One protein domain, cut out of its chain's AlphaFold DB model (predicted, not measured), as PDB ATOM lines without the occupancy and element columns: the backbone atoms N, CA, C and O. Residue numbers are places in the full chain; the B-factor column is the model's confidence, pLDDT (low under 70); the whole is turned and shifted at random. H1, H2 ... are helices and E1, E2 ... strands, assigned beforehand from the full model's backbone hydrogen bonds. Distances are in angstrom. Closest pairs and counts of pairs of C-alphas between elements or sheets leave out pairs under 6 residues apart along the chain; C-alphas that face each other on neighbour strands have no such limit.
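What this domain is: This is residues 7 to 171 of the 172 residues of an uncharacterized protein of Ligilactobacillus salivarius (UniProt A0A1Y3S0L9). Two twisted sheets lie partly face to face as a sandwich, with their strands nearly in line; along one side E2 runs on into E3, from the edge of one sheet to the edge of the other. H1, H3 and H4 cover part of the six-stranded sheet on its face away from the other sheet, and the short H2 sits near the opposite end of the long axis from H1 and H3. The printed part has 165 residues with eleven named strands and four named helices, in the order E1 E2 E3 H1 E4 E5 E6 E7 E8 E9 E10 H2 E11 H3 H4, a mixed class of helices and strands. The sheets, E3 E4 E11 E8 E7 E6 and E2 E1 E5 E10 E9, are both antiparallel. The whole is compact, with a radius of gyration of the C-alphas of 15.1 A, and elongated, spanning 46 by 30 by 28 A.

How they stand to each other: E1, residues 16 to 21, forms a hairpin with E2, residues 24 to 26, where N 26 and O 19 are 2.9 A apart. E2 runs on at 40 degrees into E3, residues 28 to 32, an edge strand. H1, residues 34 to 45, stands up from the six-stranded sheet at a height of 12.0 A. E4, residues 53 to 59, is antiparallel to E3, with N 31 and O 56 at 2.9 A; the closest C-alphas of H1 and E4 are those of Thr 34 and Ala 54, 4.6 A apart. E5, residues 66 to 74, is antiparallel to E1, with N 18 and O 73 at 2.9 A, and bends by 50 degrees at residue 69. E6, residues 83 to 88, E7, residues 92 to 99, and E8, residues 102 to 109, form a meander, each strand the antiparallel neighbour of the one before; N 84 and O 96 are 2.9 A apart, as are N 95 and O 106. E9, residues 119 to 121, and E10, residues 126 to 132, form a hairpin, with N 120 and O 127 at 2.9 A; E10 is also the neighbour of E5, with N 70 and O 128 at 2.9 A. Between the two sheets, the closest C-alphas of E8 and E10 are those of Val 108 and Pro 126, 6.2 A apart. H2, residues 133 to 136, touches no helix and is not on either sheet. E11, residues 142 to 149, has E4 and E8 as neighbours, with N 55 and O 145 at 2.8 A and N 105 and O 146 at 2.8 A. H3, residues 156 to 162, is on the same face as H1, at a height of 8.6 A, and with its residues 41 to 45 H1 only just touches it, in 3 pairs of C-alphas within 8 A, the closest Ile 41 and Leu 162 at 6.6 A. H4, residues 165 to 169, is on that face too, at a height of 8.2 A. Every O i to N i+4 pair is within hydrogen-bond range in H4, 7 of 8 in H1 and 1 of 3 in H3, which has 3 of 4 O i to N i+3 pairs within range; H2 is too short for an O i to N i+4 pair.

Where its parts are: E1 begins at C-alpha 16, (-36.879, 16.623, 39.399), and H4 ends at C-alpha 169, (-19.918, 2.727, 39.006). The longest strand by residues is E5, 22.4 A from first to last C-alpha, while E11 measures 23.7 A, E7 and E8 22.5 A each, and H1 16.0 A.

The domain as a whole: The two C-alphas farthest apart are those of Asn 64 and Glu 154, at 47.7 A. The printed part has no cut, and no link is long. The mean pLDDT of the printed part is 77.4, and 43 residues are under 70, among them residues 151 to 171.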
ATOM      1  N   VAL A   7     -26.096  21.453  45.266       94.19
ATOM      2  CA  VAL A   7     -27.501  21.701  44.951       94.19
ATOM      3  C   VAL A   7     -28.376  20.849  45.864       94.19
ATOM      4  O   VAL A   7     -27.907  19.907  46.496       94.19
ATOM      5  N   THR A   8     -29.658  21.177  45.959       94.88
ATOM      6  CA  THR A   8     -30.656  20.371  46.687       94.88
ATOM      7  C   THR A   8     -31.638  19.673  45.748       94.88
ATOM      8  O   THR A   8     -32.438  18.841  46.178       94.88
ATOM      9  N   THR A   9     -31.581  20.004  44.460       95.75
ATOM     10  CA  THR A   9     -32.465  19.488  43.421       95.75
ATOM     11  C   THR A   9     -31.695  19.324  42.118       95.75
ATOM     12  O   THR A   9     -30.985  20.246  41.716       95.75
ATOM     13  N   LEU A  10     -31.894  18.202  41.428       95.50
ATOM     14  CA  LEU A  10     -31.505  18.015  40.032       95.50
ATOM     15  C   LEU A  10     -32.770  18.053  39.174       95.50
ATOM     16  O   LEU A  10     -33.641  17.204  39.334       95.50
ATOM     17  N   GLY A  11     -32.871  19.029  38.277       93.44
ATOM     18  CA  GLY A  11     -33.965  19.110  37.315       93.44
ATOM     19  C   GLY A  11     -33.603  18.423  36.002       93.44
ATOM     20  O   GLY A  11     -32.670  18.843  35.323       93.44
ATOM     21  N   MET A  12     -34.381  17.420  35.619       89.56
ATOM     22  CA  MET A  12     -34.475  16.895  34.259       89.56
ATOM     23  C   MET A  12     -35.835  17.319  33.689       89.56
ATOM     24  O   MET A  12     -36.781  17.559  34.439       89.56
ATOM     25  N   LYS A  13     -35.946  17.465  32.366       86.75
ATOM     26  CA  LYS A  13     -37.157  18.008  31.720       86.75
ATOM     27  C   LYS A  13     -38.446  17.296  32.167       86.75
ATOM     28  O   LYS A  13     -39.468  17.953  32.336       86.75
ATOM     29  N   GLU A  14     -38.383  15.984  32.372       88.31
ATOM     30  CA  GLU A  14     -39.519  15.142  32.749       88.31
ATOM     31  C   GLU A  14     -39.628  14.904  34.266       88.31
ATOM     32  O   GLU A  14     -40.707  14.574  34.742       88.31
ATOM     33  N   ALA A  15     -38.547  15.085  35.034       90.62
ATOM     34  CA  ALA A  15     -38.501  14.757  36.458       90.62
ATOM     35  C   ALA A  15     -37.470  15.603  37.217       90.62
ATOM     36  O   ALA A  15     -36.387  15.896  36.731       90.62
ATOM     37  N   THR A  16     -37.783  15.968  38.453       94.50
ATOM     38  CA  THR A  16     -36.879  16.623  39.399       94.50
ATOM     39  C   THR A  16     -36.571  15.668  40.533       94.50
ATOM     40  O   THR A  16     -37.488  15.041  41.054       94.50
ATOM     41  N   PHE A  17     -35.307  15.598  40.937       94.50
ATOM     42  CA  PHE A  17     -34.820  14.674  41.951       94.50
ATOM     43  C   PHE A  17     -34.208  15.405  43.145       94.50
ATOM     44  O   PHE A  17     -33.519  16.415  42.989       94.50
ATOM     45  N   THR A  18     -34.432  14.866  44.338       95.38
ATOM     46  CA  THR A  18     -33.877  15.344  45.610       95.38
ATOM     47  C   THR A  18     -33.397  14.154  46.427       95.38
ATOM     48  O   THR A  18     -33.955  13.066  46.322       95.38
ATOM     49  N   ILE A  19     -32.396  14.362  47.280       93.75
ATOM     50  CA  ILE A  19     -31.936  13.352  48.234       93.75
ATOM     51  C   ILE A  19     -32.481  13.698  49.616       93.75
ATOM     52  O   ILE A  19     -32.351  14.839  50.073       93.75
ATOM     53  N   LYS A  20     -33.103  12.722  50.278       93.25
ATOM     54  CA  LYS A  20     -33.615  12.859  51.643       93.25
ATOM     55  C   LYS A  20     -32.954  11.862  52.583       93.25
ATOM     56  O   LYS A  20     -33.000  10.669  52.316       93.25
ATOM     57  N   GLY A  21     -32.385  12.369  53.671       91.50
ATOM     58  CA  GLY A  21     -31.949  11.589  54.826       91.50
ATOM     59  C   GLY A  21     -33.023  11.700  55.899       91.50
ATOM     60  O   GLY A  21     -33.206  12.780  56.469       91.50
ATOM     61  N   ASP A  22     -33.775  10.627  56.120       89.38
ATOM     62  CA  ASP A  22     -35.030  10.638  56.873       89.38
ATOM     63  C   ASP A  22     -35.985  11.741  56.346       89.38
ATOM     64  O   ASP A  22     -36.456  11.682  55.206       89.38
ATOM     65  N   ASP A  23     -36.226  12.784  57.148       88.25
ATOM     66  CA  ASP A  23     -37.083  13.932  56.818       88.25
ATOM     67  C   ASP A  23     -36.308  15.168  56.323       88.25
ATOM     68  O   ASP A  23     -36.902  16.214  56.038       88.25
ATOM     69  N   LYS A  24     -34.977  15.089  56.216       92.56
ATOM     70  CA  LYS A  24     -34.115  16.227  55.863       92.56
ATOM     71  C   LYS A  24     -33.684  16.162  54.406       92.56
ATOM     72  O   LYS A  24     -33.280  15.115  53.917       92.56
ATOM     73  N   ILE A  25     -33.706  17.308  53.727       94.62
ATOM     74  CA  ILE A  25     -33.110  17.446  52.394       94.62
ATOM     75  C   ILE A  25     -31.590  17.504  52.543       94.62
ATOM     76  O   ILE A  25     -31.071  18.346  53.278       94.62
ATOM     77  N   ILE A  26     -30.895  16.625  51.828       92.88
ATOM     78  CA  ILE A  26     -29.438  16.530  51.837       92.88
ATOM     79  C   ILE A  26     -28.901  17.257  50.603       92.88
ATOM     80  O   ILE A  26     -29.275  16.898  49.486       92.88
ATOM     81  N   PRO A  27     -28.051  18.288  50.761       94.50
ATOM     82  CA  PRO A  27     -27.344  18.882  49.634       94.50
ATOM     83  C   PRO A  27     -26.431  17.850  48.971       94.50
ATOM     84  O   PRO A  27     -25.846  17.015  49.655       94.50
ATOM     85  N   PHE A  28     -26.254  17.921  47.658       93.06
ATOM     86  CA  PHE A  28     -25.411  16.992  46.909       93.06
ATOM     87  C   PHE A  28     -24.680  17.688  45.767       93.06
ATOM     88  O   PHE A  28     -25.073  18.761  45.307       93.06
ATOM     89  N   SER A  29     -23.594  17.072  45.308       92.44
ATOM     90  CA  SER A  29     -22.962  17.429  44.033       92.44
ATOM     91  C   SER A  29     -23.620  16.623  42.924       92.44
ATOM     92  O   SER A  29     -23.735  15.411  43.068       92.44
ATOM     93  N   ALA A  30     -24.022  17.273  41.834       92.69
ATOM     94  CA  ALA A  30     -24.481  16.599  40.624       92.69
ATOM     95  C   ALA A  30     -23.378  16.682  39.565       92.69
ATOM     96  O   ALA A  30     -23.017  17.777  39.129       92.69
ATOM     97  N   LEU A  31     -22.812  15.538  39.194       90.56
ATOM     98  CA  LEU A  31     -21.792  15.434  38.158       90.56
ATOM     99  C   LEU A  31     -22.454  14.930  36.883       90.56
ATOM    100  O   LEU A  31     -22.995  13.829  36.882       90.56
ATOM    101  N   ASP A  32     -22.421  15.731  35.819       91.25
ATOM    102  CA  ASP A  32     -22.835  15.271  34.493       91.25
ATOM    103  C   ASP A  32     -21.826  14.236  33.990       91.25
ATOM    104  O   ASP A  32     -20.618  14.480  34.033       91.25
ATOM    105  N   LYS A  33     -22.333  13.073  33.588       87.62
ATOM    106  CA  LYS A  33     -21.567  11.909  33.127       87.62
ATOM    107  C   LYS A  33     -22.026  11.416  31.761       87.62
ATOM    108  O   LYS A  33     -21.656  10.326  31.336       87.62
ATOM    109  N   THR A  34     -22.841  12.213  31.074       87.56
ATOM    110  CA  THR A  34     -23.485  11.828  29.816       87.56
ATOM    111  C   THR A  34     -22.463  11.451  28.742       87.56
ATOM    112  O   THR A  34     -22.637  10.447  28.058       87.56
ATOM    113  N   ILE A  35     -21.389  12.238  28.596       88.12
ATOM    114  CA  ILE A  35     -20.356  11.988  27.581       88.12
ATOM    115  C   ILE A  35     -19.584  10.716  27.928       88.12
ATOM    116  O   ILE A  35     -19.484   9.825  27.090       88.12
ATOM    117  N   GLU A  36     -19.086  10.611  29.163       85.44
ATOM    118  CA  GLU A  36     -18.287   9.466  29.594       85.44
ATOM    119  C   GLU A  36     -19.059   8.148  29.487       85.44
ATOM    120  O   GLU A  36     -18.508   7.167  29.004       85.44
ATOM    121  N   ILE A  37     -20.337   8.124  29.874       80.88
ATOM    122  CA  ILE A  37     -21.172   6.922  29.757       80.88
ATOM    123  C   ILE A  37     -21.394   6.551  28.284       80.88
ATOM    124  O   ILE A  37     -21.229   5.389  27.910       80.88
ATOM    125  N   ASN A  38     -21.688   7.524  27.419       81.56
ATOM    126  CA  ASN A  38     -21.907   7.260  25.994       81.56
ATOM    127  C   ASN A  38     -20.658   6.742  25.273       81.56
ATOM    128  O   ASN A  38     -20.770   5.815  24.472       81.56
ATOM    129  N   GLU A  39     -19.469   7.271  25.581       83.31
ATOM    130  CA  GLU A  39     -18.208   6.771  25.009       83.31
ATOM    131  C   GLU A  39     -17.965   5.286  25.318       83.31
ATOM    132  O   GLU A  39     -17.220   4.606  24.609       83.31
ATOM    133  N   ILE A  40     -18.547   4.781  26.401       77.25
ATOM    134  CA  ILE A  40     -18.317   3.419  26.877       77.25
ATOM    135  C   ILE A  40     -19.377   2.482  26.348       77.25
ATOM    136  O   ILE A  40     -19.033   1.394  25.893       77.25
ATOM    137  N   ILE A  41     -20.630   2.934  26.311       75.50
ATOM    138  CA  ILE A  41     -21.689   2.251  25.570       75.50
ATOM    139  C   ILE A  41     -21.227   1.996  24.127       75.50
ATOM    140  O   ILE A  41     -21.306   0.866  23.643       75.50
ATOM    141  N   GLU A  42     -20.656   3.014  23.472       77.44
ATOM    142  CA  GLU A  42     -20.127   2.898  22.109       77.44
ATOM    143  C   GLU A  42     -19.025   1.828  22.007       77.44
ATOM    144  O   GLU A  42     -19.093   0.949  21.145       77.44
ATOM    145  N   LYS A  43     -18.035   1.853  22.911       77.50
ATOM    146  CA  LYS A  43     -16.899   0.909  22.903       77.50
ATOM    147  C   LYS A  43     -17.292  -0.529  23.237       77.50
ATOM    148  O   LYS A  43     -16.733  -1.454  22.651       77.50
ATOM    149  N   SER A  44     -18.190  -0.717  24.197       72.25
ATOM    150  CA  SER A  44     -18.482  -2.026  24.786       72.25
ATOM    151  C   SER A  44     -19.637  -2.747  24.093       72.25
ATOM    152  O   SER A  44     -19.624  -3.975  24.018       72.25
ATOM    153  N   TYR A  45     -20.612  -2.011  23.548       66.69
ATOM    154  CA  TYR A  45     -21.872  -2.598  23.073       66.69
ATOM    155  C   TYR A  45     -22.153  -2.361  21.591       66.69
ATOM    156  O   TYR A  45     -23.082  -2.966  21.057       66.69
ATOM    157  N   ASN A  46     -21.330  -1.559  20.899       61.50
ATOM    158  CA  ASN A  46     -21.430  -1.334  19.452       61.50
ATOM    159  C   ASN A  46     -22.852  -0.880  19.021       61.50
ATOM    160  O   ASN A  46     -23.310  -1.194  17.920       61.50
ATOM    161  N   TYR A  47     -23.568  -0.202  19.929       59.78
ATOM    162  CA  TYR A  47     -24.999   0.103  19.850       59.78
ATOM    163  C   TYR A  47     -25.242   1.609  19.681       59.78
ATOM    164  O   TYR A  47     -24.485   2.431  20.192       59.78
ATOM    165  N   LEU A  48     -26.290   1.966  18.931       57.31
ATOM    166  CA  LEU A  48     -26.448   3.284  18.300       57.31
ATOM    167  C   LEU A  48     -27.313   4.301  19.058       57.31
ATOM    168  O   LEU A  48     -27.395   5.438  18.606       57.31
ATOM    169  N   ASN A  49     -27.891   3.956  20.209       65.94
ATOM    170  CA  ASN A  49     -28.678   4.900  21.007       65.94
ATOM    171  C   ASN A  49     -28.171   4.924  22.451       65.94
ATOM    172  O   ASN A  49     -28.457   4.031  23.243       65.94
ATOM    173  N   GLY A  50     -27.350   5.930  22.753       76.31
ATOM    174  CA  GLY A  50     -26.825   6.180  24.092       76.31
ATOM    175  C   GLY A  50     -27.840   6.855  25.020       76.31
ATOM    176  O   GLY A  50     -29.024   6.998  24.713       76.31
ATOM    177  N   VAL A  51     -27.357   7.328  26.163       83.50
ATOM    178  CA  VAL A  51     -28.144   8.117  27.112       83.50
ATOM    179  C   VAL A  51     -28.240   9.575  26.659       83.50
ATOM    180  O   VAL A  51     -27.279  10.169  26.163       83.50
ATOM    181  N   GLU A  52     -29.405  10.188  26.863       88.00
ATOM    182  CA  GLU A  52     -29.613  11.620  26.619       88.00
ATOM    183  C   GLU A  52     -28.980  12.468  27.719       88.00
ATOM    184  O   GLU A  52     -28.500  13.571  27.465       88.00
ATOM    185  N   GLN A  53     -29.051  11.973  28.956       90.06
ATOM    186  CA  GLN A  53     -28.503  12.613  30.143       90.06
ATOM    187  C   GLN A  53     -28.140  11.544  31.169       90.06
ATOM    188  O   GLN A  53     -28.939  10.641  31.406       90.06
ATOM    189  N   ALA A  54     -27.002  11.696  31.836       88.50
ATOM    190  CA  ALA A  54     -26.654  10.899  33.000       88.50
ATOM    191  C   ALA A  54     -25.978  11.753  34.071       88.50
ATOM    192  O   ALA A  54     -25.095  12.558  33.777       88.50
ATOM    193  N   TYR A  55     -26.396  11.567  35.320       90.38
ATOM    194  CA  TYR A  55     -25.887  12.301  36.467       90.38
ATOM    195  C   TYR A  55     -25.516  11.365  37.602       90.38
ATOM    196  O   TYR A  55     -26.324  10.541  38.031       90.38
ATOM    197  N   LEU A  56     -24.325  11.581  38.152       88.62
ATOM    198  CA  LEU A  56     -23.941  11.028  39.438       88.62
ATOM    199  C   LEU A  56     -24.219  12.045  40.543       88.62
ATOM    200  O   LEU A  56     -23.706  13.169  40.515       88.62
ATOM    201  N   LEU A  57     -24.999  11.640  41.536       90.94
ATOM    202  CA  LEU A  57     -25.317  12.443  42.703       90.94
ATOM    203  C   LEU A  57     -24.504  11.960  43.896       90.94
ATOM    204  O   LEU A  57     -24.664  10.829  44.350       90.94
ATOM    205  N   ILE A  58     -23.665  12.846  44.428       89.12
ATOM    206  CA  ILE A  58     -22.835  12.575  45.606       89.12
ATOM    207  C   ILE A  58     -23.388  13.390  46.780       89.12
ATOM    208  O   ILE A  58     -23.204  14.619  46.795       89.12
ATOM    209  N   PRO A  59     -24.070  12.756  47.751       89.88
ATOM    210  CA  PRO A  59     -24.572  13.430  48.942       89.88
ATOM    211  C   PRO A  59     -23.452  14.106  49.732       89.88
ATOM    212  O   PRO A  59     -22.377  13.550  49.935       89.88
ATOM    213  N   ASN A  60     -23.708  15.322  50.208       88.94
ATOM    214  CA  ASN A  60     -22.817  16.032  51.115       88.94
ATOM    215  C   ASN A  60     -23.211  15.720  52.559       88.94
ATOM    216  O   ASN A  60     -23.978  16.457  53.186       88.94
ATOM    217  N   LEU A  61     -22.703  14.597  53.052       85.12
ATOM    218  CA  LEU A  61     -22.926  14.102  54.405       85.12
ATOM    219  C   LEU A  61     -21.871  14.715  55.342       85.12
ATOM    220  O   LEU A  61     -20.713  14.872  54.961       85.12
ATOM    221  N   SER A  62     -22.279  15.136  56.539       77.38
ATOM    222  CA  SER A  62     -21.357  15.664  57.557       77.38
ATOM    223  C   SER A  62     -20.587  14.536  58.234       77.38
ATOM    224  O   SER A  62     -21.106  13.433  58.329       77.38
ATOM    225  N   ASP A  63     -19.433  14.828  58.826       73.44
ATOM    226  CA  ASP A  63     -18.761  13.864  59.703       73.44
ATOM    227  C   ASP A  63     -19.655  13.514  60.914       73.44
ATOM    228  O   ASP A  63     -20.229  14.411  61.538       73.44
ATOM    229  N   ASN A  64     -19.738  12.227  61.279       76.94
ATOM    230  CA  ASN A  64     -20.569  11.685  62.375       76.94
ATOM    231  C   ASN A  64     -22.081  11.899  62.168       76.94
ATOM    232  O   ASN A  64     -22.734  12.659  62.891       76.94
ATOM    233  N   PHE A  65     -22.643  11.231  61.167       80.88
ATOM    234  CA  PHE A  65     -24.073  11.254  60.881       80.88
ATOM    235  C   PHE A  65     -24.662   9.849  61.012       80.88
ATOM    236  O   PHE A  65     -23.961   8.853  60.889       80.88
ATOM    237  N   TYR A  66     -25.975   9.793  61.208       86.19
ATOM    238  CA  TYR A  66     -26.753   8.574  61.062       86.19
ATOM    239  C   TYR A  66     -28.096   8.935  60.429       86.19
ATOM    240  O   TYR A  66     -28.736   9.896  60.872       86.19
ATOM    241  N   PHE A  67     -28.514   8.178  59.417       87.38
ATOM    242  CA  PHE A  67     -29.879   8.216  58.892       87.38
ATOM    243  C   PHE A  67     -30.447   6.802  58.876       87.38
ATOM    244  O   PHE A  67     -29.744   5.850  58.535       87.38
ATOM    245  N   LYS A  68     -31.739   6.670  59.192       88.94
ATOM    246  CA  LYS A  68     -32.423   5.383  59.020       88.94
ATOM    247  C   LYS A  68     -32.563   5.055  57.547       88.94
ATOM    248  O   LYS A  68     -32.420   3.902  57.175       88.94
ATOM    249  N   GLU A  69     -32.841   6.069  56.731       88.94
ATOM    250  CA  GLU A  69     -32.896   5.952  55.279       88.94
ATOM    251  C   GLU A  69     -32.261   7.168  54.614       88.94
ATOM    252  O   GLU A  69     -32.606   8.311  54.925       88.94
ATOM    253  N   LEU A  70     -31.418   6.922  53.616       89.50
ATOM    254  CA  LEU A  70     -31.031   7.912  52.623       89.50
ATOM    255  C   LEU A  70     -31.636   7.509  51.279       89.50
ATOM    256  O   LEU A  70     -31.300   6.470  50.717       89.50
ATOM    257  N   LYS A  71     -32.565   8.322  50.781       90.12
ATOM    258  CA  LYS A  71     -33.395   7.991  49.620       90.12
ATOM    259  C   LYS A  71     -33.368   9.060  48.553       90.12
ATOM    260  O   LYS A  71     -33.368  10.260  48.852       90.12
ATOM    261  N   LEU A  72     -33.435   8.609  47.309       91.44
ATOM    262  CA  LEU A  72     -33.740   9.471  46.186       91.44
ATOM    263  C   LEU A  72     -35.260   9.655  46.104       91.44
ATOM    264  O   LEU A  72     -36.026   8.704  46.233       91.44
ATOM    265  N   VAL A  73     -35.718  10.885  45.910       92.38
ATOM    266  CA  VAL A  73     -37.138  11.198  45.711       92.38
ATOM    267  C   VAL A  73     -37.319  12.013  44.445       92.38
ATOM    268  O   VAL A  73     -36.448  12.809  44.095       92.38
ATOM    269  N   SER A  74     -38.466  11.846  43.790       92.19
ATOM    270  CA  SER A  74     -38.829  12.602  42.596       92.19
ATOM    271  C   SER A  74     -40.164  13.330  42.760       92.19
ATOM    272  O   SER A  74     -40.992  12.953  43.590       92.19
ATOM    273  N   ASN A  75     -40.378  14.385  41.970       91.81
ATOM    274  CA  ASN A  75     -41.706  14.978  41.776       91.81
ATOM    275  C   ASN A  75     -42.613  14.107  40.883       91.81
ATOM    276  O   ASN A  75     -43.824  14.329  40.858       91.81
ATOM    277  N   VAL A  76     -42.034  13.148  40.156       89.88
ATOM    278  CA  VAL A  76     -42.748  12.133  39.382       89.88
ATOM    279  C   VAL A  76     -42.988  10.903  40.242       89.88
ATOM    280  O   VAL A  76     -42.184  10.528  41.096       89.88
ATOM    281  N   TRP A  77     -44.123  10.259  39.998       87.00
ATOM    282  CA  TRP A  77     -44.514   9.052  40.697       87.00
ATOM    283  C   TRP A  77     -44.066   7.807  39.923       87.00
ATOM    284  O   TRP A  77     -44.826   7.217  39.156       87.00
ATOM    285  N   PHE A  78     -42.834   7.378  40.162       86.31
ATOM    286  CA  PHE A  78     -42.353   6.057  39.761       86.31
ATOM    287  C   PHE A  78     -43.031   5.005  40.652       86.31
ATOM    288  O   PHE A  78     -43.094   5.197  41.860       86.31
ATOM    289  N   ASN A  79     -43.682   3.985  40.088       82.94
ATOM    290  CA  ASN A  79     -44.377   2.919  40.830       82.94
ATOM    291  C   ASN A  79     -44.497   1.652  39.984       82.94
ATOM    292  O   ASN A  79     -44.246   1.720  38.791       82.94
ATOM    293  N   HIS A  80     -44.943   0.524  40.551       78.62
ATOM    294  CA  HIS A  80     -45.039  -0.766  39.838       78.62
ATOM    295  C   HIS A  80     -45.682  -0.742  38.437       78.62
ATOM    296  O   HIS A  80     -45.392  -1.622  37.642       78.62
ATOM    297  N   LYS A  81     -46.556   0.217  38.106       79.69
ATOM    298  CA  LYS A  81     -47.119   0.358  36.748       79.69
ATOM    299  C   LYS A  81     -46.115   0.897  35.726       79.69
ATOM    300  O   LYS A  81     -46.285   0.670  34.537       79.69
ATOM    301  N   ASN A  82     -45.125   1.635  36.205       77.88
ATOM    302  CA  ASN A  82     -44.033   2.229  35.444       77.88
ATOM    303  C   ASN A  82     -42.745   1.404  35.562       77.88
ATOM    304  O   ASN A  82     -41.737   1.794  34.987       77.88
ATOM    305  N   PHE A  83     -42.750   0.330  36.352       79.19
ATOM    306  CA  PHE A  83     -41.592  -0.533  36.537       79.19
ATOM    307  C   PHE A  83     -41.319  -1.298  35.245       79.19
ATOM    308  O   PHE A  83     -42.245  -1.873  34.672       79.19
ATOM    309  N   ILE A  84     -40.066  -1.276  34.804       77.69
ATOM    310  CA  ILE A  84     -39.610  -2.037  33.646       77.69
ATOM    311  C   ILE A  84     -38.839  -3.261  34.138       77.69
ATOM    312  O   ILE A  84     -39.263  -4.379  33.869       77.69
ATOM    313  N   ASP A  85     -37.753  -3.050  34.887       75.88
ATOM    314  CA  ASP A  85     -36.868  -4.133  35.327       75.88
ATOM    315  C   ASP A  85     -36.008  -3.747  36.549       75.88
ATOM    316  O   ASP A  85     -35.963  -2.577  36.952       75.88
ATOM    317  N   TRP A  86     -35.351  -4.750  37.136       74.50
ATOM    318  CA  TRP A  86     -34.495  -4.702  38.321       74.50
ATOM    319  C   TRP A  86     -33.106  -5.283  38.020       74.50
ATOM    320  O   TRP A  86     -33.024  -6.373  37.457       74.50
ATOM    321  N   ASP A  87     -32.039  -4.611  38.467       73.75
ATOM    322  CA  ASP A  87     -30.671  -5.146  38.422       73.75
ATOM    323  C   ASP A  87     -29.850  -4.726  39.658       73.75
ATOM    324  O   ASP A  87     -30.002  -3.613  40.177       73.75
ATOM    325  N   SER A  88     -29.011  -5.636  40.160       74.31
ATOM    326  CA  SER A  88     -28.194  -5.450  41.367       74.31
ATOM    327  C   SER A  88     -27.022  -6.422  41.454       74.31
ATOM    328  O   SER A  88     -27.123  -7.566  41.005       74.31
ATOM    329  N   ASP A  89     -25.955  -5.989  42.120       68.62
ATOM    330  CA  ASP A  89     -24.761  -6.781  42.413       68.62
ATOM    331  C   ASP A  89     -24.238  -6.522  43.850       68.62
ATOM    332  O   ASP A  89     -24.972  -6.054  44.719       68.62
ATOM    333  N   GLU A  90     -22.967  -6.848  44.126       63.34
ATOM    334  CA  GLU A  90     -22.334  -6.635  45.437       63.34
ATOM    335  C   GLU A  90     -22.117  -5.147  45.802       63.34
ATOM    336  O   GLU A  90     -21.948  -4.834  46.986       63.34
ATOM    337  N   TYR A  91     -22.128  -4.231  44.825       70.06
ATOM    338  CA  TYR A  91     -21.741  -2.819  44.963       70.06
ATOM    339  C   TYR A  91     -22.875  -1.828  44.643       70.06
ATOM    340  O   TYR A  91     -22.798  -0.643  44.995       70.06
ATOM    341  N   TYR A  92     -23.943  -2.267  43.980       76.38
ATOM    342  CA  TYR A  92     -25.066  -1.413  43.619       76.38
ATOM    343  C   TYR A  92     -26.401  -2.153  43.575       76.38
ATOM    344  O   TYR A  92     -26.501  -3.364  43.404       76.38
ATOM    345  N   GLY A  93     -27.471  -1.361  43.605       78.12
ATOM    346  CA  GLY A  93     -28.783  -1.807  43.162       78.12
ATOM    347  C   GLY A  93     -29.526  -0.693  42.439       78.12
ATOM    348  O   GLY A  93     -29.439   0.489  42.806       78.12
ATOM    349  N   GLY A  94     -30.354  -1.052  41.466       80.75
ATOM    350  CA  GLY A  94     -31.182  -0.081  40.771       80.75
ATOM    351  C   GLY A  94     -32.330  -0.670  39.972       80.75
ATOM    352  O   GLY A  94     -32.582  -1.870  39.927       80.75
ATOM    353  N   SER A  95     -33.115   0.226  39.388       81.19
ATOM    354  CA  SER A  95     -34.279  -0.156  38.598       81.19
ATOM    355  C   SER A  95     -34.505   0.782  37.438       81.19
ATOM    356  O   SER A  95     -34.184   1.973  37.487       81.19
ATOM    357  N   PHE A  96     -35.227   0.240  36.470       82.94
ATOM    358  CA  PHE A  96     -35.682   0.952  35.299       82.94
ATOM    359  C   PHE A  96     -37.136   1.359  35.454       82.94
ATOM    360  O   PHE A  96     -38.016   0.550  35.768       82.94
ATOM    361  N   TRP A  97     -37.396   2.627  35.171       85.12
ATOM    362  CA  TRP A  97     -38.730   3.182  35.221       85.12
ATOM    363  C   TRP A  97     -39.096   3.888  33.930       85.12
ATOM    364  O   TRP A  97     -38.310   4.627  33.345       85.12
ATOM    365  N   ARG A  98     -40.347   3.730  33.524       85.81
ATOM    366  CA  ARG A  98     -40.936   4.476  32.425       85.81
ATOM    367  C   ARG A  98     -41.584   5.760  32.925       85.81
ATOM    368  O   ARG A  98     -42.402   5.731  33.839       85.81
ATOM    369  N   GLU A  99     -41.317   6.860  32.235       86.69
ATOM    370  CA  GLU A  99     -42.104   8.087  32.352       86.69
ATOM    371  C   GLU A  99     -42.280   8.702  30.958       86.69
ATOM    372  O   GLU A  99     -41.312   9.040  30.277       86.69
ATOM    373  N   ASN A 100     -43.528   8.837  30.503       84.88
ATOM    374  CA  ASN A 100     -43.869   9.236  29.132       84.88
ATOM    375  C   ASN A 100     -43.178   8.351  28.063       84.88
ATOM    376  O   ASN A 100     -43.393   7.132  28.040       84.88
ATOM    377  N   ASN A 101     -42.389   8.957  27.168       84.31
ATOM    378  CA  ASN A 101     -41.573   8.281  26.151       84.31
ATOM    379  C   ASN A 101     -40.089   8.195  26.551       84.31
ATOM    380  O   ASN A 101     -39.205   8.166  25.693       84.31
ATOM    381  N   LYS A 102     -39.805   8.200  27.856       85.94
ATOM    382  CA  LYS A 102     -38.459   8.060  28.409       85.94
ATOM    383  C   LYS A 102     -38.375   6.848  29.320       85.94
ATOM    384  O   LYS A 102     -39.336   6.525  30.025       85.94
ATOM    385  N   ALA A 103     -37.206   6.222  29.314       85.19
ATOM    386  CA  ALA A 103     -36.782   5.319  30.369       85.19
ATOM    387  C   ALA A 103     -35.783   6.052  31.271       85.19
ATOM    388  O   ALA A 103     -34.914   6.791  30.795       85.19
ATOM    389  N   PHE A 104     -35.960   5.864  32.570       86.50
ATOM    390  CA  PHE A 104     -35.078   6.323  33.624       86.50
ATOM    391  C   PHE A 104     -34.420   5.114  34.250       86.50
ATOM    392  O   PHE A 104     -35.108   4.244  34.779       86.50
ATOM    393  N   ASP A 105     -33.103   5.109  34.205       83.88
ATOM    394  CA  ASP A 105     -32.289   4.172  34.939       83.88
ATOM    395  C   ASP A 105     -31.800   4.835  36.229       83.88
ATOM    396  O   ASP A 105     -31.245   5.940  36.198       83.88
ATOM    397  N   ILE A 106     -32.106   4.223  37.371       87.69
ATOM    398  CA  ILE A 106     -31.894   4.834  38.679       87.69
ATOM    399  C   ILE A 106     -31.321   3.805  39.646       87.69
ATOM    400  O   ILE A 106     -32.011   2.862  40.037       87.69
ATOM    401  N   ALA A 107     -30.106   4.071  40.121       84.62
ATOM    402  CA  ALA A 107     -29.420   3.239  41.100       84.62
ATOM    403  C   ALA A 107     -28.908   4.010  42.304       84.62
ATOM    404  O   ALA A 107     -28.707   5.229  42.282       84.62
ATOM    405  N   VAL A 108     -28.640   3.235  43.345       85.06
ATOM    406  CA  VAL A 108     -27.766   3.594  44.447       85.06
ATOM    407  C   VAL A 108     -26.590   2.625  44.448       85.06
ATOM    408  O   VAL A 108     -26.779   1.417  44.354       85.06
ATOM    409  N   ALA A 109     -25.387   3.172  44.551       79.94
ATOM    410  CA  ALA A 109     -24.203   2.414  44.897       79.94
ATOM    411  C   ALA A 109     -23.755   2.831  46.289       79.94
ATOM    412  O   ALA A 109     -23.774   4.016  46.647       79.94
ATOM    413  N   ALA A 110     -23.344   1.841  47.058       73.94
ATOM    414  CA  ALA A 110     -22.466   2.038  48.188       73.94
ATOM    415  C   ALA A 110     -21.436   0.913  48.139       73.94
ATOM    416  O   ALA A 110     -21.721  -0.141  47.596       73.94
ATOM    417  N   ASP A 111     -20.252   1.120  48.695       66.38
ATOM    418  CA  ASP A 111     -19.302   0.044  48.961       66.38
ATOM    419  C   ASP A 111     -19.036   0.042  50.470       66.38
ATOM    420  O   ASP A 111     -18.688   1.050  51.090       66.38
ATOM    421  N   ASN A 112     -19.366  -1.077  51.104       58.66
ATOM    422  CA  ASN A 112     -19.223  -1.305  52.539       58.66
ATOM    423  C   ASN A 112     -18.840  -2.752  52.864       58.66
ATOM    424  O   ASN A 112     -18.882  -3.144  54.036       58.66
ATOM    425  N   TYR A 113     -18.464  -3.530  51.846       57.00
ATOM    426  CA  TYR A 113     -18.125  -4.950  51.940       57.00
ATOM    427  C   TYR A 113     -19.250  -5.895  52.446       57.00
ATOM    428  O   TYR A 113     -18.957  -7.067  52.666       57.00
ATOM    429  N   ASN A 114     -20.498  -5.438  52.673       54.12
ATOM    430  CA  ASN A 114     -21.656  -6.224  53.168       54.12
ATOM    431  C   ASN A 114     -23.036  -5.624  52.754       54.12
ATOM    432  O   ASN A 114     -23.923  -5.464  53.593       54.12
ATOM    433  N   LEU A 115     -23.218  -5.215  51.494       56.38
ATOM    434  CA  LEU A 115     -24.237  -4.215  51.135       56.38
ATOM    435  C   LEU A 115     -25.669  -4.694  50.897       56.38
ATOM    436  O   LEU A 115     -26.603  -3.945  51.196       56.38
ATOM    437  N   ASP A 116     -25.843  -5.881  50.319       55.06
ATOM    438  CA  ASP A 116     -27.109  -6.240  49.657       55.06
ATOM    439  C   ASP A 116     -28.307  -6.271  50.637       55.06
ATOM    440  O   ASP A 116     -29.450  -6.004  50.275       55.06
ATOM    441  N   ASP A 117     -28.044  -6.449  51.937       60.53
ATOM    442  CA  ASP A 117     -29.071  -6.482  52.987       60.53
ATOM    443  C   ASP A 117     -29.692  -5.106  53.321       60.53
ATOM    444  O   ASP A 117     -30.725  -5.042  53.996       60.53
ATOM    445  N   HIS A 118     -29.081  -3.999  52.885       74.25
ATOM    446  CA  HIS A 118     -29.467  -2.642  53.300       74.25
ATOM    447  C   HIS A 118     -30.030  -1.771  52.179       74.25
ATOM    448  O   HIS A 118     -30.561  -0.684  52.467       74.25
ATOM    449  N   ILE A 119     -29.952  -2.232  50.928       76.69
ATOM    450  CA  ILE A 119     -30.569  -1.539  49.807       76.69
ATOM    451  C   ILE A 119     -32.043  -1.921  49.730       76.69
ATOM    452  O   ILE A 119     -32.420  -3.090  49.721       76.69
ATOM    453  N   GLY A 120     -32.907  -0.913  49.701       73.81
ATOM    454  CA  GLY A 120     -34.341  -1.115  49.685       73.81
ATOM    455  C   GLY A 120     -35.012  -0.461  48.492       73.81
ATOM    456  O   GLY A 120     -34.670   0.644  48.060       73.81
ATOM    457  N   TYR A 121     -36.043  -1.146  48.004       69.00
ATOM    458  CA  TYR A 121     -36.854  -0.708  46.876       69.00
ATOM    459  C   TYR A 121     -38.312  -0.741  47.283       69.00
ATOM    460  O   TYR A 121     -38.989  -1.767  47.296       69.00
ATOM    461  N   GLY A 122     -38.794   0.430  47.686       59.19
ATOM    462  CA  GLY A 122     -40.215   0.668  47.862       59.19
ATOM    463  C   GLY A 122     -40.867   1.037  46.536       59.19
ATOM    464  O   GLY A 122     -40.205   1.225  45.521       59.19
ATOM    465  N   LYS A 123     -42.185   1.248  46.571       59.62
ATOM    466  CA  LYS A 123     -43.009   1.669  45.430       59.62
ATOM    467  C   LYS A 123     -42.542   2.933  44.696       59.62
ATOM    468  O   LYS A 123     -43.303   3.316  43.824       59.62
ATOM    469  N   HIS A 124     -41.407   3.572  45.012       72.06
ATOM    470  CA  HIS A 124     -41.055   4.883  44.470       72.06
ATOM    471  C   HIS A 124     -39.636   5.059  43.914       72.06
ATOM    472  O   HIS A 124     -39.568   5.475  42.777       72.06
ATOM    473  N   LEU A 125     -38.524   4.772  44.597       86.19
ATOM    474  CA  LEU A 125     -37.146   4.939  44.072       86.19
ATOM    475  C   LEU A 125     -36.152   4.203  45.005       86.19
ATOM    476  O   LEU A 125     -36.577   3.829  46.106       86.19
ATOM    477  N   PRO A 126     -34.868   4.007  44.621       82.81
ATOM    478  CA  PRO A 126     -33.877   3.385  45.498       82.81
ATOM    479  C   PRO A 126     -33.700   4.154  46.808       82.81
ATOM    480  O   PRO A 126     -33.640   5.394  46.824       82.81
ATOM    481  N   TYR A 127     -33.538   3.415  47.899       86.75
ATOM    482  CA  TYR A 127     -33.027   3.946  49.152       86.75
ATOM    483  C   TYR A 127     -32.008   3.002  49.769       86.75
ATOM    484  O   TYR A 127     -31.961   1.814  49.465       86.75
ATOM    485  N   TYR A 128     -31.221   3.554  50.679       85.69
ATOM    486  CA  TYR A 128     -30.285   2.797  51.484       85.69
ATOM    487  C   TYR A 128     -30.597   3.001  52.960       85.69
ATOM    488  O   TYR A 128     -30.795   4.141  53.397       85.69
ATOM    489  N   SER A 129     -30.687   1.907  53.709       86.62
ATOM    490  CA  SER A 129     -31.016   1.915  55.134       86.62
ATOM    491  C   SER A 129     -29.782   1.874  56.035       86.62
ATOM    492  O   SER A 129     -28.717   1.431  55.618       86.62
ATOM    493  N   ASP A 130     -29.931   2.352  57.272       82.50
ATOM    494  CA  ASP A 130     -28.908   2.285  58.328       82.50
ATOM    495  C   ASP A 130     -27.539   2.854  57.914       82.50
ATOM    496  O   ASP A 130     -26.483   2.263  58.145       82.50
ATOM    497  N   ILE A 131     -27.555   4.040  57.304       78.88
ATOM    498  CA  ILE A 131     -26.342   4.715  56.843       78.88
ATOM    499  C   ILE A 131     -25.675   5.481  57.995       78.88
ATOM    500  O   ILE A 131     -26.293   6.341  58.631       78.88
ATOM    501  N   ASP A 132     -24.398   5.183  58.240       77.38
ATOM    502  CA  ASP A 132     -23.555   5.810  59.264       77.38
ATOM    503  C   ASP A 132     -22.237   6.362  58.677       77.38
ATOM    504  O   ASP A 132     -21.962   6.259  57.474       77.38
ATOM    505  N   GLU A 133     -21.388   6.954  59.524       71.31
ATOM    506  CA  GLU A 133     -20.126   7.556  59.087       71.31
ATOM    507  C   GLU A 133     -19.127   6.598  58.407       71.31
ATOM    508  O   GLU A 133     -18.192   7.065  57.742       71.31
ATOM    509  N   LYS A 134     -19.281   5.272  58.528       70.06
ATOM    510  CA  LYS A 134     -18.352   4.313  57.907       70.06
ATOM    511  C   LYS A 134     -18.443   4.351  56.386       70.06
ATOM    512  O   LYS A 134     -17.410   4.256  55.731       70.06
ATOM    513  N   LEU A 135     -19.638   4.597  55.848       65.44
ATOM    514  CA  LEU A 135     -19.903   4.710  54.409       65.44
ATOM    515  C   LEU A 135     -19.302   5.988  53.793       65.44
ATOM    516  O   LEU A 135     -18.941   6.018  52.620       65.44
ATOM    517  N   THR A 136     -19.120   7.051  54.586       59.06
ATOM    518  CA  THR A 136     -18.482   8.291  54.101       59.06
ATOM    519  C   THR A 136     -16.964   8.253  54.046       59.06
ATOM    520  O   THR A 136     -16.377   9.058  53.326       59.06
ATOM    521  N   ARG A 137     -16.305   7.341  54.774       57.81
ATOM    522  CA  ARG A 137     -14.831   7.291  54.816       57.81
ATOM    523  C   ARG A 137     -14.194   6.984  53.468       57.81
ATOM    524  O   ARG A 137     -13.045   7.363  53.254       57.81
ATOM    525  N   TYR A 138     -14.943   6.344  52.587       56.69
ATOM    526  CA  TYR A 138     -14.470   5.923  51.279       56.69
ATOM    527  C   TYR A 138     -15.120   6.703  50.133       56.69
ATOM    528  O   TYR A 138     -14.621   6.680  49.018       56.69
ATOM    529  N   ASN A 139     -16.114   7.551  50.448       60.81
ATOM    530  CA  ASN A 139     -16.851   8.361  49.475       60.81
ATOM    531  C   ASN A 139     -17.650   7.488  48.479       60.81
ATOM    532  O   ASN A 139     -17.905   7.907  47.349       60.81
ATOM    533  N   ASP A 140     -18.076   6.313  48.947       71.12
ATOM    534  CA  ASP A 140     -18.627   5.245  48.111       71.12
ATOM    535  C   ASP A 140     -20.140   5.334  47.929       71.12
ATOM    536  O   ASP A 140     -20.694   4.678  47.055       71.12
ATOM    537  N   PHE A 141     -20.822   6.170  48.716       80.06
ATOM    538  CA  PHE A 141     -22.264   6.340  48.600       80.06
ATOM    539  C   PHE A 141     -22.633   7.355  47.509       80.06
ATOM    540  O   PHE A 141     -22.360   8.557  47.632       80.06
ATOM    541  N   LYS A 142     -23.307   6.887  46.457       85.62
ATOM    542  CA  LYS A 142     -23.658   7.682  45.274       85.62
ATOM    543  C   LYS A 142     -24.974   7.195  44.659       85.62
ATOM    544  O   LYS A 142     -25.268   6.008  44.668       85.62
ATOM    545  N   PHE A 143     -25.772   8.112  44.112       88.69
ATOM    546  CA  PHE A 143     -26.915   7.750  43.263       88.69
ATOM    547  C   PHE A 143     -26.582   8.022  41.803       88.69
ATOM    548  O   PHE A 143     -26.000   9.062  41.494       88.69
ATOM    549  N   LEU A 144     -27.009   7.140  40.909       88.19
ATOM    550  CA  LEU A 144     -26.962   7.354  39.467       88.19
ATOM    551  C   LEU A 144     -28.376   7.595  38.948       88.19
ATOM    552  O   LEU A 144     -29.318   6.921  39.362       88.19
ATOM    553  N   ILE A 145     -28.511   8.555  38.037       89.88
ATOM    554  CA  ILE A 145     -29.727   8.762  37.253       89.88
ATOM    555  C   ILE A 145     -29.318   8.903  35.794       89.88
ATOM    556  O   ILE A 145     -28.643   9.875  35.448       89.88
ATOM    557  N   ALA A 146     -29.758   7.989  34.940       87.94
ATOM    558  CA  ALA A 146     -29.622   8.095  33.496       87.94
ATOM    559  C   ALA A 146     -30.998   8.139  32.824       87.94
ATOM    560  O   ALA A 146     -31.972   7.554  33.294       87.94
ATOM    561  N   LYS A 147     -31.092   8.889  31.728       87.94
ATOM    562  CA  LYS A 147     -32.314   9.068  30.946       87.94
ATOM    563  C   LYS A 147     -32.040   8.768  29.487       87.94
ATOM    564  O   LYS A 147     -31.087   9.293  28.912       87.94
ATOM    565  N   MET A 148     -32.936   8.005  28.882       83.25
ATOM    566  CA  MET A 148     -32.868   7.601  27.481       83.25
ATOM    567  C   MET A 148     -34.247   7.671  26.819       83.25
ATOM    568  O   MET A 148     -35.285   7.674  27.491       83.25
ATOM    569  N   ALA A 149     -34.263   7.760  25.490       80.81
ATOM    570  CA  ALA A 149     -35.493   7.665  24.715       80.81
ATOM    571  C   ALA A 149     -36.045   6.236  24.780       80.81
ATOM    572  O   ALA A 149     -35.301   5.285  24.602       80.81
ATOM    573  N   LEU A 150     -37.346   6.082  25.029       75.06
ATOM    574  CA  LEU A 150     -38.000   4.770  25.039       75.06
ATOM    575  C   LEU A 150     -38.276   4.253  23.615       75.06
ATOM    576  O   LEU A 150     -38.476   3.059  23.421       75.06
ATOM    577  N   ASP A 151     -38.294   5.161  22.636       60.31
ATOM    578  CA  ASP A 151     -38.787   4.926  21.273       60.31
ATOM    579  C   ASP A 151     -37.843   4.051  20.408       60.31
ATOM    580  O   ASP A 151     -38.155   3.794  19.250       60.31
ATOM    581  N   ASP A 152     -36.746   3.541  20.981       51.62
ATOM    582  CA  ASP A 152     -35.703   2.765  20.295       51.62
ATOM    583  C   ASP A 152     -35.465   1.346  20.859       51.62
ATOM    584  O   ASP A 152     -34.588   0.633  20.374       51.62
ATOM    585  N   PHE A 153     -36.239   0.893  21.854       55.12
ATOM    586  CA  PHE A 153     -36.055  -0.437  22.453       55.12
ATOM    587  C   PHE A 153     -37.145  -1.403  21.989       55.12
ATOM    588  O   PHE A 153     -38.196  -1.524  22.616       55.12
ATOM    589  N   GLU A 154     -36.905  -2.107  20.874       46.69
ATOM    590  CA  GLU A 154     -37.809  -3.172  20.403       46.69
ATOM    591  C   GLU A 154     -37.886  -4.358  21.388       46.69
ATOM    592  O   GLU A 154     -38.857  -5.116  21.344       46.69
ATOM    593  N   TYR A 155     -36.917  -4.506  22.303       50.75
ATOM    594  CA  TYR A 155     -36.879  -5.582  23.294       50.75
ATOM    595  C   TYR A 155     -36.364  -5.090  24.655       50.75
ATOM    596  O   TYR A 155     -35.335  -4.426  24.733       50.75
ATOM    597  N   GLU A 156     -37.026  -5.500  25.745       50.41
ATOM    598  CA  GLU A 156     -36.581  -5.292  27.142       50.41
ATOM    599  C   GLU A 156     -35.119  -5.736  27.373       50.41
ATOM    600  O   GLU A 156     -34.415  -5.176  28.206       50.41
ATOM    601  N   TYR A 157     -34.629  -6.683  26.568       50.34
ATOM    602  CA  TYR A 157     -33.258  -7.200  26.602       50.34
ATOM    603  C   TYR A 157     -32.179  -6.180  26.186       50.34
ATOM    604  O   TYR A 157     -31.016  -6.333  26.558       50.34
ATOM    605  N   ASP A 158     -32.534  -5.145  25.418       50.94
ATOM    606  CA  ASP A 158     -31.588  -4.094  25.020       50.94
ATOM    607  C   ASP A 158     -31.397  -3.049  26.136       50.94
ATOM    608  O   ASP A 158     -30.302  -2.501  26.273       50.94
ATOM    609  N   LEU A 159     -32.402  -2.855  27.003       49.69
ATOM    610  CA  LEU A 159     -32.310  -1.986  28.187       49.69
ATOM    611  C   LEU A 159     -31.319  -2.533  29.224       49.69
ATOM    612  O   LEU A 159     -30.517  -1.770  29.756       49.69
ATOM    613  N   GLN A 160     -31.306  -3.855  29.436       50.53
ATOM    614  CA  GLN A 160     -30.363  -4.520  30.349       50.53
ATOM    615  C   GLN A 160     -28.893  -4.346  29.925       50.53
ATOM    616  O   GLN A 160     -28.001  -4.318  30.763       50.53
ATOM    617  N   LYS A 161     -28.612  -4.222  28.619       50.31
ATOM    618  CA  LYS A 161     -27.237  -4.084  28.099       50.31
ATOM    619  C   LYS A 161     -26.704  -2.658  28.124       50.31
ATOM    620  O   LYS A 161     -25.493  -2.469  28.135       50.31
ATOM    621  N   LEU A 162     -27.590  -1.668  28.069       50.06
ATOM    622  CA  LEU A 162     -27.215  -0.251  28.059       50.06
ATOM    623  C   LEU A 162     -26.868   0.283  29.444       50.06
ATOM    624  O   LEU A 162     -26.209   1.315  29.556       50.06
ATOM    625  N   CYS A 163     -27.304  -0.436  30.471       52.16
ATOM    626  CA  CYS A 163     -27.296  -0.002  31.851       52.16
ATOM    627  C   CYS A 163     -26.967  -1.167  32.781       52.16
ATOM    628  O   CYS A 163     -27.670  -1.408  33.756       52.16
ATOM    629  N   THR A 164     -25.877  -1.883  32.512       53.41
ATOM    630  CA  THR A 164     -25.206  -2.536  33.631       53.41
ATOM    631  C   THR A 164     -24.627  -1.408  34.471       53.41
ATOM    632  O   THR A 164     -23.724  -0.683  34.039       53.41
ATOM    633  N   PHE A 165     -25.207  -1.186  35.646       53.09
ATOM    634  CA  PHE A 165     -24.704  -0.212  36.609       53.09
ATOM    635  C   PHE A 165     -23.205  -0.426  36.908       53.09
ATOM    636  O   PHE A 165     -22.527   0.547  37.246       53.09
ATOM    637  N   ASP A 166     -22.685  -1.638  36.650       51.06
ATOM    638  CA  ASP A 166     -21.265  -1.978  36.488       51.06
ATOM    639  C   ASP A 166     -20.479  -0.879  35.750       51.06
ATOM    640  O   ASP A 166     -19.516  -0.324  36.270       51.06
ATOM    641  N   ILE A 167     -20.919  -0.482  34.547       50.81
ATOM    642  CA  ILE A 167     -20.197   0.479  33.696       50.81
ATOM    643  C   ILE A 167     -20.155   1.861  34.339       50.81
ATOM    644  O   ILE A 167     -19.181   2.596  34.200       50.81
ATOM    645  N   ALA A 168     -21.243   2.270  34.983       52.62
ATOM    646  CA  ALA A 168     -21.331   3.607  35.533       52.62
ATOM    647  C   ALA A 168     -20.549   3.717  36.845       52.62
ATOM    648  O   ALA A 168     -19.930   4.753  37.071       52.62
ATOM    649  N   PHE A 169     -20.548   2.678  37.688       55.50
ATOM    650  CA  PHE A 169     -19.918   2.727  39.006       55.50
ATOM    651  C   PHE A 169     -18.459   2.257  39.043       55.50
ATOM    652  O   PHE A 169     -17.726   2.823  39.855       55.50
ATOM    653  N   ASP A 170     -18.005   1.380  38.138       48.75
ATOM    654  CA  ASP A 170     -16.584   0.978  38.023       48.75
ATOM    655  C   ASP A 170     -15.666   2.104  37.511       48.75
ATOM    656  O   ASP A 170     -14.436   2.011  37.532       48.75
ATOM    657  N   ILE A 171     -16.261   3.190  37.017       47.81
ATOM    658  CA  ILE A 171     -15.575   4.286  36.314       47.81
ATOM    659  C   ILE A 171     -15.501   5.549  37.182       47.81
ATOM    660  O   ILE A 171     -14.891   6.556  36.803       47.81
TER     661      ILE A 171